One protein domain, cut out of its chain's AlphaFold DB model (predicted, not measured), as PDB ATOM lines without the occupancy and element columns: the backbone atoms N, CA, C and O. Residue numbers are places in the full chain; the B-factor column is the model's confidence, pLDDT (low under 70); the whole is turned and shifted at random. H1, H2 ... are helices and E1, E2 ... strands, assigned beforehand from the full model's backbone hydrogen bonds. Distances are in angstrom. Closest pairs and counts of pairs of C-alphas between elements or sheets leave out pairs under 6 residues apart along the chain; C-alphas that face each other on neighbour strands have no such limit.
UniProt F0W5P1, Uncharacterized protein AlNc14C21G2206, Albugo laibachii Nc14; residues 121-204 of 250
ATOM      1  N   ALA A 121     130.229  89.611 134.706       49.12
ATOM      2  CA  ALA A 121     131.357  88.700 134.569       49.12
ATOM      3  C   ALA A 121     131.653  88.147 135.973       49.12
ATOM      4  O   ALA A 121     131.821  88.950 136.903       49.12
ATOM      5  N   PRO A 122     131.646  86.814 136.170       54.03
ATOM      6  CA  PRO A 122     131.962  86.226 137.460       54.03
ATOM      7  C   PRO A 122     133.246  86.869 137.980       54.03
ATOM      8  O   PRO A 122     134.196  87.050 137.217       54.03
ATOM      9  N   LEU A 123     133.281  87.242 139.260       53.44
ATOM     10  CA  LEU A 123     134.450  87.875 139.892       53.44
ATOM     11  C   LEU A 123     135.762  87.108 139.611       53.44
ATOM     12  O   LEU A 123     136.842  87.699 139.604       53.44
ATOM     13  N   ASP A 124     135.661  85.815 139.302       59.47
ATOM     14  CA  ASP A 124     136.750  84.940 138.869       59.47
ATOM     15  C   ASP A 124     137.410  85.363 137.541       59.47
ATOM     16  O   ASP A 124     138.629  85.260 137.405       59.47
ATOM     17  N   GLU A 125     136.662  85.904 136.577       63.69
ATOM     18  CA  GLU A 125     137.228  86.381 135.308       63.69
ATOM     19  C   GLU A 125     137.932  87.733 135.486       63.69
ATOM     20  O   GLU A 125     139.062  87.907 135.026       63.69
ATOM     21  N   ILE A 126     137.345  88.666 136.247       65.12
ATOM     22  CA  ILE A 126     137.962  89.979 136.519       65.12
ATOM     23  C   ILE A 126     139.205  89.831 137.414       65.12
ATOM     24  O   ILE A 126     140.229  90.474 137.165       65.12
ATOM     25  N   SER A 127     139.166  88.946 138.419       69.25
ATOM     26  CA  SER A 127     140.328  88.650 139.279       69.25
ATOM     27  C   SER A 127     141.478  87.978 138.520       69.25
ATOM     28  O   SER A 127     142.649  88.116 138.886       69.25
ATOM     29  N   SER A 128     141.180  87.294 137.412       75.25
ATOM     30  CA  SER A 128     142.215  86.762 136.528       75.25
ATOM     31  C   SER A 128     142.928  87.865 135.733       75.25
ATOM     32  O   SER A 128     144.129  87.748 135.472       75.25
ATOM     33  N   ALA A 129     142.226  88.955 135.410       82.50
ATOM     34  CA  ALA A 129     142.759  90.079 134.644       82.50
ATOM     35  C   ALA A 129     143.495  91.104 135.523       82.50
ATOM     36  O   ALA A 129     144.476  91.705 135.078       82.50
ATOM     37  N   VAL A 130     143.074  91.284 136.778       87.06
ATOM     38  CA  VAL A 130     143.609  92.302 137.697       87.06
ATOM     39  C   VAL A 130     144.402  91.662 138.841       87.06
ATOM     40  O   VAL A 130     144.098  90.587 139.343       87.06
ATOM     41  N   CYS A 131     145.496  92.297 139.257       85.81
ATOM     42  CA  CYS A 131     146.311  91.818 140.365       85.81
ATOM     43  C   CYS A 131     145.658  92.111 141.712       85.81
ATOM     44  O   CYS A 131     145.405  93.265 142.027       85.81
ATOM     45  N   ASP A 132     145.511  91.107 142.575       84.88
ATOM     46  CA  ASP A 132     144.896  91.301 143.895       84.88
ATOM     47  C   ASP A 132     145.707  92.219 144.819       84.88
ATOM     48  O   ASP A 132     145.131  92.837 145.712       84.88
ATOM     49  N   ILE A 133     147.019  92.334 144.577       86.31
ATOM     50  CA  ILE A 133     147.960  93.089 145.413       86.31
ATOM     51  C   ILE A 133     148.039  94.553 144.968       86.31
ATOM     52  O   ILE A 133     147.721  95.447 145.740       86.31
ATOM     53  N   CYS A 134     148.472  94.817 143.730       88.81
ATOM     54  CA  CYS A 134     148.661  96.193 143.243       88.81
ATOM     55  C   CYS A 134     147.482  96.749 142.442       88.81
ATOM     56  O   CYS A 134     147.567  97.887 141.977       88.81
ATOM     57  N   LYS A 135     146.439  95.937 142.224       89.94
ATOM     58  CA  LYS A 135     145.240  96.276 141.444       89.94
ATOM     59  C   LYS A 135     145.511  96.698 139.994       89.94
ATOM     60  O   LYS A 135     144.623  97.223 139.343       89.94
ATOM     61  N   GLY A 136     146.714  96.449 139.474       90.00
ATOM     62  CA  GLY A 136     147.055  96.656 138.065       90.00
ATOM     63  C   GLY A 136     146.719  95.443 137.198       90.00
ATOM     64  O   GLY A 136     146.605  94.322 137.699       90.00
ATOM     65  N   PHE A 137     146.627  95.645 135.890       88.75
ATOM     66  CA  PHE A 137     146.385  94.585 134.911       88.75
ATOM     67  C   PHE A 137     147.528  93.562 134.893       88.75
ATOM     68  O   PHE A 137     148.694  93.927 134.747       88.75
ATOM     69  N   ARG A 138     147.217  92.268 135.030       81.88
ATOM     70  CA  ARG A 138     148.205  91.172 135.000       81.88
ATOM     71  C   ARG A 138     148.765  90.930 133.602       81.88
ATOM     72  O   ARG A 138     149.934  90.590 133.463       81.88
ATOM     73  N   LYS A 139     147.935  91.118 132.582       76.50
ATOM     74  CA  LYS A 139     148.307  91.066 131.174       76.50
ATOM     75  C   LYS A 139     147.517  92.170 130.497       76.50
ATOM     76  O   LYS A 139     146.296  92.095 130.441       76.50
ATOM     77  N   VAL A 140     148.196  93.227 130.061       60.41
ATOM     78  CA  VAL A 140     147.548  94.176 129.160       60.41
ATOM     79  C   VAL A 140     147.671  93.561 127.787       60.41
ATOM     80  O   VAL A 140     148.731  93.632 127.163       60.41
ATOM     81  N   GLU A 141     146.614  92.901 127.340       61.97
ATOM     82  CA  GLU A 141     146.427  92.687 125.911       61.97
ATOM     83  C   GLU A 141     146.102  94.065 125.329       61.97
ATOM     84  O   GLU A 141     144.945  94.428 125.162       61.97
ATOM     85  N   ARG A 142     147.150  94.887 125.144       55.00
ATOM     86  CA  ARG A 142     147.044  96.259 124.617       55.00
ATOM     87  C   ARG A 142     146.381  96.286 123.242       55.00
ATOM     88  O   ARG A 142     145.789  97.297 122.894       55.00
ATOM     89  N   ASP A 143     146.445  95.157 122.546       54.41
ATOM     90  CA  ASP A 143     146.046  94.999 121.153       54.41
ATOM     91  C   ASP A 143     144.877  94.009 121.018       54.41
ATOM     92  O   ASP A 143     144.678  93.400 119.971       54.41
ATOM     93  N   SER A 144     144.117  93.793 122.098       63.16
ATOM     94  CA  SER A 144     142.810  93.147 121.994       63.16
ATOM     95  C   SER A 144     141.891  94.089 121.205       63.16
ATOM     96  O   SER A 144     141.257  94.975 121.774       63.16
ATOM     97  N   GLU A 145     141.869  93.914 119.880       64.62
ATOM     98  CA  GLU A 145     141.016  94.645 118.922       64.62
ATOM     99  C   GLU A 145     139.533  94.617 119.324       64.62
ATOM    100  O   GLU A 145     138.763  95.503 118.964       64.62
ATOM    101  N   ASP A 146     139.138  93.617 120.113       66.00
ATOM    102  CA  ASP A 146     137.753  93.405 120.501       66.00
ATOM    103  C   ASP A 146     137.240  94.466 121.492       66.00
ATOM    104  O   ASP A 146     136.062  94.818 121.425       66.00
ATOM    105  N   LEU A 147     138.078  95.006 122.394       66.31
ATOM    106  CA  LEU A 147     137.651  95.980 123.417       66.31
ATOM    107  C   LEU A 147     138.811  96.886 123.894       66.31
ATOM    108  O   LEU A 147     139.439  96.589 124.920       66.31
ATOM    109  N   PRO A 148     139.075  98.033 123.236       78.56
ATOM    110  CA  PRO A 148     140.084  98.978 123.706       78.56
ATOM    111  C   PRO A 148     139.722  99.520 125.101       78.56
ATOM    112  O   PRO A 148     138.562  99.798 125.411       78.56
ATOM    113  N   ILE A 149     140.721  99.651 125.980       85.75
ATOM    114  CA  ILE A 149     140.512 100.087 127.376       85.75
ATOM    115  C   ILE A 149     139.983 101.526 127.431       85.75
ATOM    116  O   ILE A 149     139.116 101.839 128.251       85.75
ATOM    117  N   LEU A 150     140.498 102.385 126.549       92.50
ATOM    118  CA  LEU A 150     140.048 103.756 126.343       92.50
ATOM    119  C   LEU A 150     139.316 103.864 125.000       92.50
ATOM    120  O   LEU A 150     139.743 103.239 124.031       92.50
ATOM    121  N   PRO A 151     138.249 104.673 124.913       93.19
ATOM    122  CA  PRO A 151     137.598 104.950 123.642       93.19
ATOM    123  C   PRO A 151     138.545 105.747 122.737       93.19
ATOM    124  O   PRO A 151     139.112 106.752 123.160       93.19
ATOM    125  N   THR A 152     138.693 105.348 121.478       92.94
ATOM    126  CA  THR A 152     139.394 106.161 120.470       92.94
ATOM    127  C   THR A 152     138.682 107.515 120.329       92.94
ATOM    128  O   THR A 152     137.448 107.525 120.272       92.94
ATOM    129  N   PRO A 153     139.385 108.666 120.301       94.69
ATOM    130  CA  PRO A 153     140.834 108.877 120.141       94.69
ATOM    131  C   PRO A 153     141.573 109.227 121.453       94.69
ATOM    132  O   PRO A 153     142.538 109.994 121.440       94.69
ATOM    133  N   TRP A 154     141.094 108.756 122.605       96.12
ATOM    134  CA  TRP A 154     141.657 109.145 123.896       96.12
ATOM    135  C   TRP A 154     142.946 108.394 124.235       96.12
ATOM    136  O   TRP A 154     143.032 107.175 124.094       96.12
ATOM    137  N   THR A 155     143.920 109.122 124.778       95.94
ATOM    138  CA  THR A 155     145.196 108.586 125.268       95.94
ATOM    139  C   THR A 155     145.435 108.969 126.727       95.94
ATOM    140  O   THR A 155     145.120 110.080 127.154       95.94
ATOM    141  N   GLU A 156     145.992 108.044 127.512       95.50
ATOM    142  CA  GLU A 156     146.440 108.315 128.885       95.50
ATOM    143  C   GLU A 156     147.880 108.843 128.878       95.50
ATOM    144  O   GLU A 156     148.756 108.293 128.208       95.50
ATOM    145  N   HIS A 157     148.130 109.882 129.669       95.69
ATOM    146  CA  HIS A 157     149.441 110.472 129.894       95.69
ATOM    147  C   HIS A 157     149.724 110.592 131.396       95.69
ATOM    148  O   HIS A 157     148.811 110.769 132.207       95.69
ATOM    149  N   HIS A 158     151.002 110.525 131.768       94.19
ATOM    150  CA  HIS A 158     151.466 110.701 133.144       94.19
ATOM    151  C   HIS A 158     152.112 112.074 133.306       94.19
ATOM    152  O   HIS A 158     152.858 112.505 132.427       94.19
ATOM    153  N   LEU A 159     151.849 112.746 134.428       92.50
ATOM    154  CA  LEU A 159     152.557 113.979 134.753       92.50
ATOM    155  C   LEU A 159     153.945 113.647 135.315       92.50
ATOM    156  O   LEU A 159     154.103 112.764 136.158       92.50
ATOM    157  N   ASP A 160     154.975 114.365 134.875       91.12
ATOM    158  CA  ASP A 160     156.322 114.134 135.384       91.12
ATOM    159  C   ASP A 160     156.418 114.537 136.863       91.12
ATOM    160  O   ASP A 160     156.264 115.696 137.248       91.12
ATOM    161  N   GLY A 161     156.708 113.559 137.721       86.94
ATOM    162  CA  GLY A 161     157.032 113.783 139.131       86.94
ATOM    163  C   GLY A 161     155.856 113.753 140.110       86.94
ATOM    164  O   GLY A 161     156.118 113.565 141.309       86.94
ATOM    165  N   THR A 162     154.609 113.849 139.635       82.50
ATOM    166  CA  THR A 162     153.400 113.497 140.395       82.50
ATOM    167  C   THR A 162     152.803 112.243 139.767       82.50
ATOM    168  O   THR A 162     152.724 112.128 138.554       82.50
ATOM    169  N   ASN A 163     152.441 111.235 140.558       85.25
ATOM    170  CA  ASN A 163     151.925 109.963 140.031       85.25
ATOM    171  C   ASN A 163     150.470 110.094 139.519       85.25
ATOM    172  O   ASN A 163     149.676 109.161 139.637       85.25
ATOM    173  N   ASP A 164     150.128 111.274 139.010       91.94
ATOM    174  CA  ASP A 164     148.823 111.651 138.505       91.94
ATOM    175  C   ASP A 164     148.775 111.412 137.001       91.94
ATOM    176  O   ASP A 164     149.788 111.473 136.291       91.94
ATOM    177  N   THR A 165     147.575 111.123 136.517       95.19
ATOM    178  CA  THR A 165     147.325 110.820 135.112       95.19
ATOM    179  C   THR A 165     146.282 111.768 134.564       95.19
ATOM    180  O   THR A 165     145.378 112.207 135.279       95.19
ATOM    181  N   TYR A 166     146.431 112.099 133.290       96.44
ATOM    182  CA  TYR A 166     145.436 112.849 132.545       96.44
ATOM    183  C   TYR A 166     145.150 112.151 131.222       96.44
ATOM    184  O   TYR A 166     145.973 111.411 130.682       96.44
ATOM    185  N   TYR A 167     143.956 112.396 130.708       97.25
ATOM    186  CA  TYR A 167     143.453 111.848 129.464       97.25
ATOM    187  C   TYR A 167     143.393 112.965 128.441       97.25
ATOM    188  O   TYR A 167     142.845 114.032 128.722       97.25
ATOM    189  N   TYR A 168     143.964 112.722 127.272       97.69
ATOM    190  CA  TYR A 168     143.993 113.665 126.166       97.69
ATOM    191  C   TYR A 168     143.205 113.102 124.988       97.69
ATOM    192  O   TYR A 168     143.353 111.932 124.644       97.69
ATOM    193  N   ASN A 169     142.358 113.928 124.386       97.50
ATOM    194  CA  ASN A 169     141.655 113.601 123.154       97.50
ATOM    195  C   ASN A 169     142.391 114.244 121.975       97.50
ATOM    196  O   ASN A 169     142.439 115.472 121.879       97.50
ATOM    197  N   ALA A 170     142.944 113.422 121.081       95.56
ATOM    198  CA  ALA A 170     143.737 113.910 119.953       95.56
ATOM    199  C   ALA A 170     142.922 114.720 118.928       95.56
ATOM    200  O   ALA A 170     143.459 115.658 118.340       95.56
ATOM    201  N   ASP A 171     141.637 114.407 118.747       96.94
ATOM    202  CA  ASP A 171     140.794 115.055 117.735       96.94
ATOM    203  C   ASP A 171     140.276 116.419 118.211       96.94
ATOM    204  O   ASP A 171     140.229 117.378 117.445       96.94
ATOM    205  N   SER A 172     139.875 116.519 119.484       96.75
ATOM    206  CA  SER A 172     139.290 117.748 120.045       96.75
ATOM    207  C   SER A 172     140.289 118.632 120.790       96.75
ATOM    208  O   SER A 172     139.975 119.781 121.105       96.75
ATOM    209  N   GLY A 173     141.472 118.109 121.123       97.06
ATOM    210  CA  GLY A 173     142.458 118.787 121.963       97.06
ATOM    211  C   GLY A 173     142.051 118.912 123.438       97.06
ATOM    212  O   GLY A 173     142.698 119.645 124.187       97.06
ATOM    213  N   GLN A 174     140.984 118.232 123.872       97.25
ATOM    214  CA  GLN A 174     140.505 118.292 125.253       97.25
ATOM    215  C   GLN A 174     141.388 117.483 126.207       97.25
ATOM    216  O   GLN A 174     141.910 116.424 125.857       97.25
ATOM    217  N   VAL A 175     141.505 117.973 127.444       97.31
ATOM    218  CA  VAL A 175     142.210 117.307 128.546       97.31
ATOM    219  C   VAL A 175     141.238 117.064 129.695       97.31
ATOM    220  O   VAL A 175     140.497 117.962 130.093       97.31
ATOM    221  N   CYS A 176     141.252 115.857 130.253       96.81
ATOM    222  CA  CYS A 176     140.435 115.475 131.403       96.81
ATOM    223  C   CYS A 176     141.267 114.736 132.454       96.81
ATOM    224  O   CYS A 176     142.175 113.981 132.129       96.81
ATOM    225  N   TRP A 177     140.924 114.913 133.729       96.50
ATOM    226  CA  TRP A 177     141.557 114.206 134.858       96.50
ATOM    227  C   TRP A 177     140.808 112.929 135.260       96.50
ATOM    228  O   TRP A 177     141.271 112.140 136.080       96.50
ATOM    229  N   THR A 178     139.627 112.727 134.684       96.00
ATOM    230  CA  THR A 178     138.796 111.537 134.856       96.00
ATOM    231  C   THR A 178     138.738 110.762 133.544       96.00
ATOM    232  O   THR A 178     138.725 111.403 132.488       96.00
ATOM    233  N   PRO A 179     138.654 109.419 133.583       96.25
ATOM    234  CA  PRO A 179     138.509 108.621 132.376       96.25
ATOM    235  C   PRO A 179     137.285 109.068 131.560       96.25
ATOM    236  O   PRO A 179     136.232 109.332 132.151       96.25
ATOM    237  N   PRO A 180     137.399 109.165 130.226       96.62
ATOM    238  CA  PRO A 180     136.307 109.589 129.357       96.62
ATOM    239  C   PRO A 180     135.145 108.587 129.363       96.62
ATOM    240  O   PRO A 180     135.308 107.397 129.663       96.62
ATOM    241  N   ALA A 181     133.953 109.060 128.994       93.75
ATOM    242  CA  ALA A 181     132.794 108.192 128.807       93.75
ATOM    243  C   ALA A 181     133.087 107.135 127.729       93.75
ATOM    244  O   ALA A 181     133.643 107.457 126.684       93.75
ATOM    245  N   GLY A 182     132.730 105.875 127.991       92.12
ATOM    246  CA  GLY A 182     133.070 104.742 127.119       92.12
ATOM    247  C   GLY A 182     134.367 104.014 127.489       92.12
ATOM    248  O   GLY A 182     134.716 103.043 126.830       92.12
ATOM    249  N   THR A 183     135.063 104.433 128.553       93.44
ATOM    250  CA  THR A 183     136.166 103.646 129.133       93.44
ATOM    251  C   THR A 183     135.662 102.270 129.573       93.44
ATOM    252  O   THR A 183     134.613 102.160 130.215       93.44
ATOM    253  N   ASN A 184     136.431 101.224 129.265       90.69
ATOM    254  CA  ASN A 184     136.109  99.844 129.617       90.69
ATOM    255  C   ASN A 184     135.865  99.703 131.140       90.69
ATOM    256  O   ASN A 184     136.645 100.245 131.936       90.69
ATOM    257  N   PRO A 185     134.828  98.961 131.582       89.56
ATOM    258  CA  PRO A 185     134.519  98.796 133.003       89.56
ATOM    259  C   PRO A 185     135.697  98.254 133.824       89.56
ATOM    260  O   PRO A 185     135.898  98.688 134.958       89.56
ATOM    261  N   VAL A 186     136.528  97.372 133.256       88.12
ATOM    262  CA  VAL A 186     137.728  96.858 133.936       88.12
ATOM    263  C   VAL A 186     138.761  97.972 134.130       88.12
ATOM    264  O   VAL A 186     139.334  98.101 135.212       88.12
ATOM    265  N   GLY A 187     138.941  98.836 133.125       90.25
ATOM    266  CA  GLY A 187     139.776 100.039 133.220       90.25
ATOM    267  C   GLY A 187     139.321 100.972 134.340       90.25
ATOM    268  O   GLY A 187     140.143 101.451 135.117       90.25
ATOM    269  N   LEU A 188     138.007 101.159 134.499       92.12
ATOM    270  CA  LEU A 188     137.440 101.968 135.583       92.12
ATOM    271  C   LEU A 188     137.698 101.369 136.972       92.12
ATOM    272  O   LEU A 188     137.962 102.114 137.919       92.12
ATOM    273  N   VAL A 189     137.646 100.041 137.113       91.00
ATOM    274  CA  VAL A 189     137.997  99.357 138.371       91.00
ATOM    275  C   VAL A 189     139.468  99.597 138.716       91.00
ATOM    276  O   VAL A 189     139.778  99.975 139.844       91.00
ATOM    277  N   VAL A 190     140.368  99.458 137.739       91.81
ATOM    278  CA  VAL A 190     141.804  99.714 137.935       91.81
ATOM    279  C   VAL A 190     142.074 101.191 138.233       91.81
ATOM    280  O   VAL A 190     142.886 101.499 139.109       91.81
ATOM    281  N   PHE A 191     141.352 102.118 137.602       93.50
ATOM    282  CA  PHE A 191     141.493 103.553 137.853       93.50
ATOM    283  C   PHE A 191     141.126 103.954 139.283       93.50
ATOM    284  O   PHE A 191     141.844 104.752 139.891       93.50
ATOM    285  N   LYS A 192     140.048 103.393 139.850       92.94
ATOM    286  CA  LYS A 192     139.622 103.694 141.230       92.94
ATOM    287  C   LYS A 192     140.750 103.464 142.234       92.94
ATOM    288  O   LYS A 192     140.985 104.315 143.091       92.94
ATOM    289  N   GLU A 193     141.468 102.361 142.058       92.56
ATOM    290  CA  GLU A 193     142.539 101.924 142.952       92.56
ATOM    291  C   GLU A 193     143.892 102.555 142.614       92.56
ATOM    292  O   GLU A 193     144.687 102.867 143.498       92.56
ATOM    293  N   THR A 194     144.184 102.741 141.327       92.75
ATOM    294  CA  THR A 194     145.552 103.029 140.879       92.75
ATOM    295  C   THR A 194     145.759 104.410 140.280       92.75
ATOM    296  O   THR A 194     146.909 104.778 140.034       92.75
ATOM    297  N   LYS A 195     144.673 105.163 140.068       94.06
ATOM    298  CA  LYS A 195     144.642 106.450 139.358       94.06
ATOM    299  C   LYS A 195     145.126 106.372 137.913       94.06
ATOM    300  O   LYS A 195     145.504 107.382 137.350       94.06
ATOM    301  N   SER A 196     145.105 105.194 137.304       93.69
ATOM    302  CA  SER A 196     145.496 104.957 135.914       93.69
ATOM    303  C   SER A 196     144.582 103.882 135.338       93.69
ATOM    304  O   SER A 196     144.225 102.949 136.058       93.69
ATOM    305  N   VAL A 197     144.171 103.999 134.075       92.75
ATOM    306  CA  VAL A 197     143.389 102.938 133.407       92.75
ATOM    307  C   VAL A 197     144.294 101.948 132.678       92.75
ATOM    308  O   VAL A 197     143.826 100.880 132.311       92.75
ATOM    309  N   LEU A 198     145.584 102.253 132.498       90.69
ATOM    310  CA  LEU A 198     146.554 101.393 131.806       90.69
ATOM    311  C   LEU A 198     147.633 100.801 132.725       90.69
ATOM    312  O   LEU A 198     148.600 100.199 132.245       90.69
ATOM    313  N   LYS A 199     147.506 100.931 134.052       90.19
ATOM    314  CA  LYS A 199     148.538 100.441 134.974       90.19
ATOM    315  C   LYS A 199     148.729  98.931 134.875       90.19
ATOM    316  O   LYS A 199     147.883  98.140 135.295       90.19
ATOM    317  N   VAL A 200     149.917  98.534 134.428       88.12
ATOM    318  CA  VAL A 200     150.348  97.134 134.396       88.12
ATOM    319  C   VAL A 200     150.866  96.708 135.765       88.12
ATOM    320  O   VAL A 200     151.673  97.398 136.395       88.12
ATOM    321  N   CYS A 201     150.430  95.539 136.218       88.62
ATOM    322  CA  CYS A 201     150.961  94.889 137.402       88.62
ATOM    323  C   CYS A 201     152.465  94.623 137.243       88.62
ATOM    324  O   CYS A 201     152.903  94.005 136.275       88.62
ATOM    325  N   ARG A 202     153.252  95.048 138.239       84.25
ATOM    326  CA  ARG A 202     154.685  94.719 138.371       84.25
ATOM    327  C   ARG A 202     154.988  93.865 139.601       84.25
ATOM    328  O   ARG A 202     156.150  93.693 139.962       84.25
ATOM    329  N   CYS A 203     153.963  93.369 140.291       83.12
ATOM    330  CA  CYS A 203     154.178  92.482 141.424       83.12
ATOM    331  C   CYS A 203     154.873  91.210 140.938       83.12
ATOM    332  O   CYS A 203     154.412  90.576 139.987       83.12
ATOM    333  N   ALA A 204     155.940  90.808 141.632       77.44
ATOM    334  CA  ALA A 204     156.401  89.431 141.553       77.44
ATOM    335  C   ALA A 204     155.202  88.520 141.854       77.44
ATOM    336  O   ALA A 204     154.421  88.817 142.766       77.44
TER     337      ALA A 204
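Overview. This is residues 121 to 204 of the 250 residues of the protein "Uncharacterized protein AlNc14C21G2206" of Albugo laibachii Nc14 (UniProt F0W5P1). Little regular structure is here: mostly loops, with the short helix H1 toward one end, the antiparallel two-stranded hairpin E1 and E2 toward the other, and helix H2 between them. The 84 printed residues hold H1, E1, E2 and H2 in that order, class mixed, with only 27 residues in named elements. The whole is compact, radius of gyration of the C-alphas 12.9 A, spanning 38 by 32 by 19 A.

Along the chain. Find C-alpha 123 at (134.450, 87.875, 139.892), where H1, residues 123 to 129, begins. Go on to E1, residues 154 to 158, 13.6 A, and E2, residues 165 to 169, 13.5 A. H2, residues 185 to 194, runs 14.2 A to C-alpha 194 at (145.552, 103.029, 140.879).

Arrangement. In the E1 and E2 hairpin, at 150 degrees, see N 157 and O 166 within hydrogen-bond range at 2.8 A. H1 and H2 are close but not clearly touching; their closest C-alphas, Ile 126 and Val 186, are 7.4 A apart. Their lines are only just about perpendicular, at 72 degrees. E1 and H2 are apart. Every O i to N i+4 pair is within hydrogen-bond range in H1, 5 of 6 in H2.

Size, cuts and confidence. The C-alphas farthest apart, Ser 172 and Ala 204, are 39.5 A apart. The printed part has no cut; the links H1 to E1 and E2 to H2 are long. Look for pLDDT under 70 at residues 121 to 127 and 140 to 147.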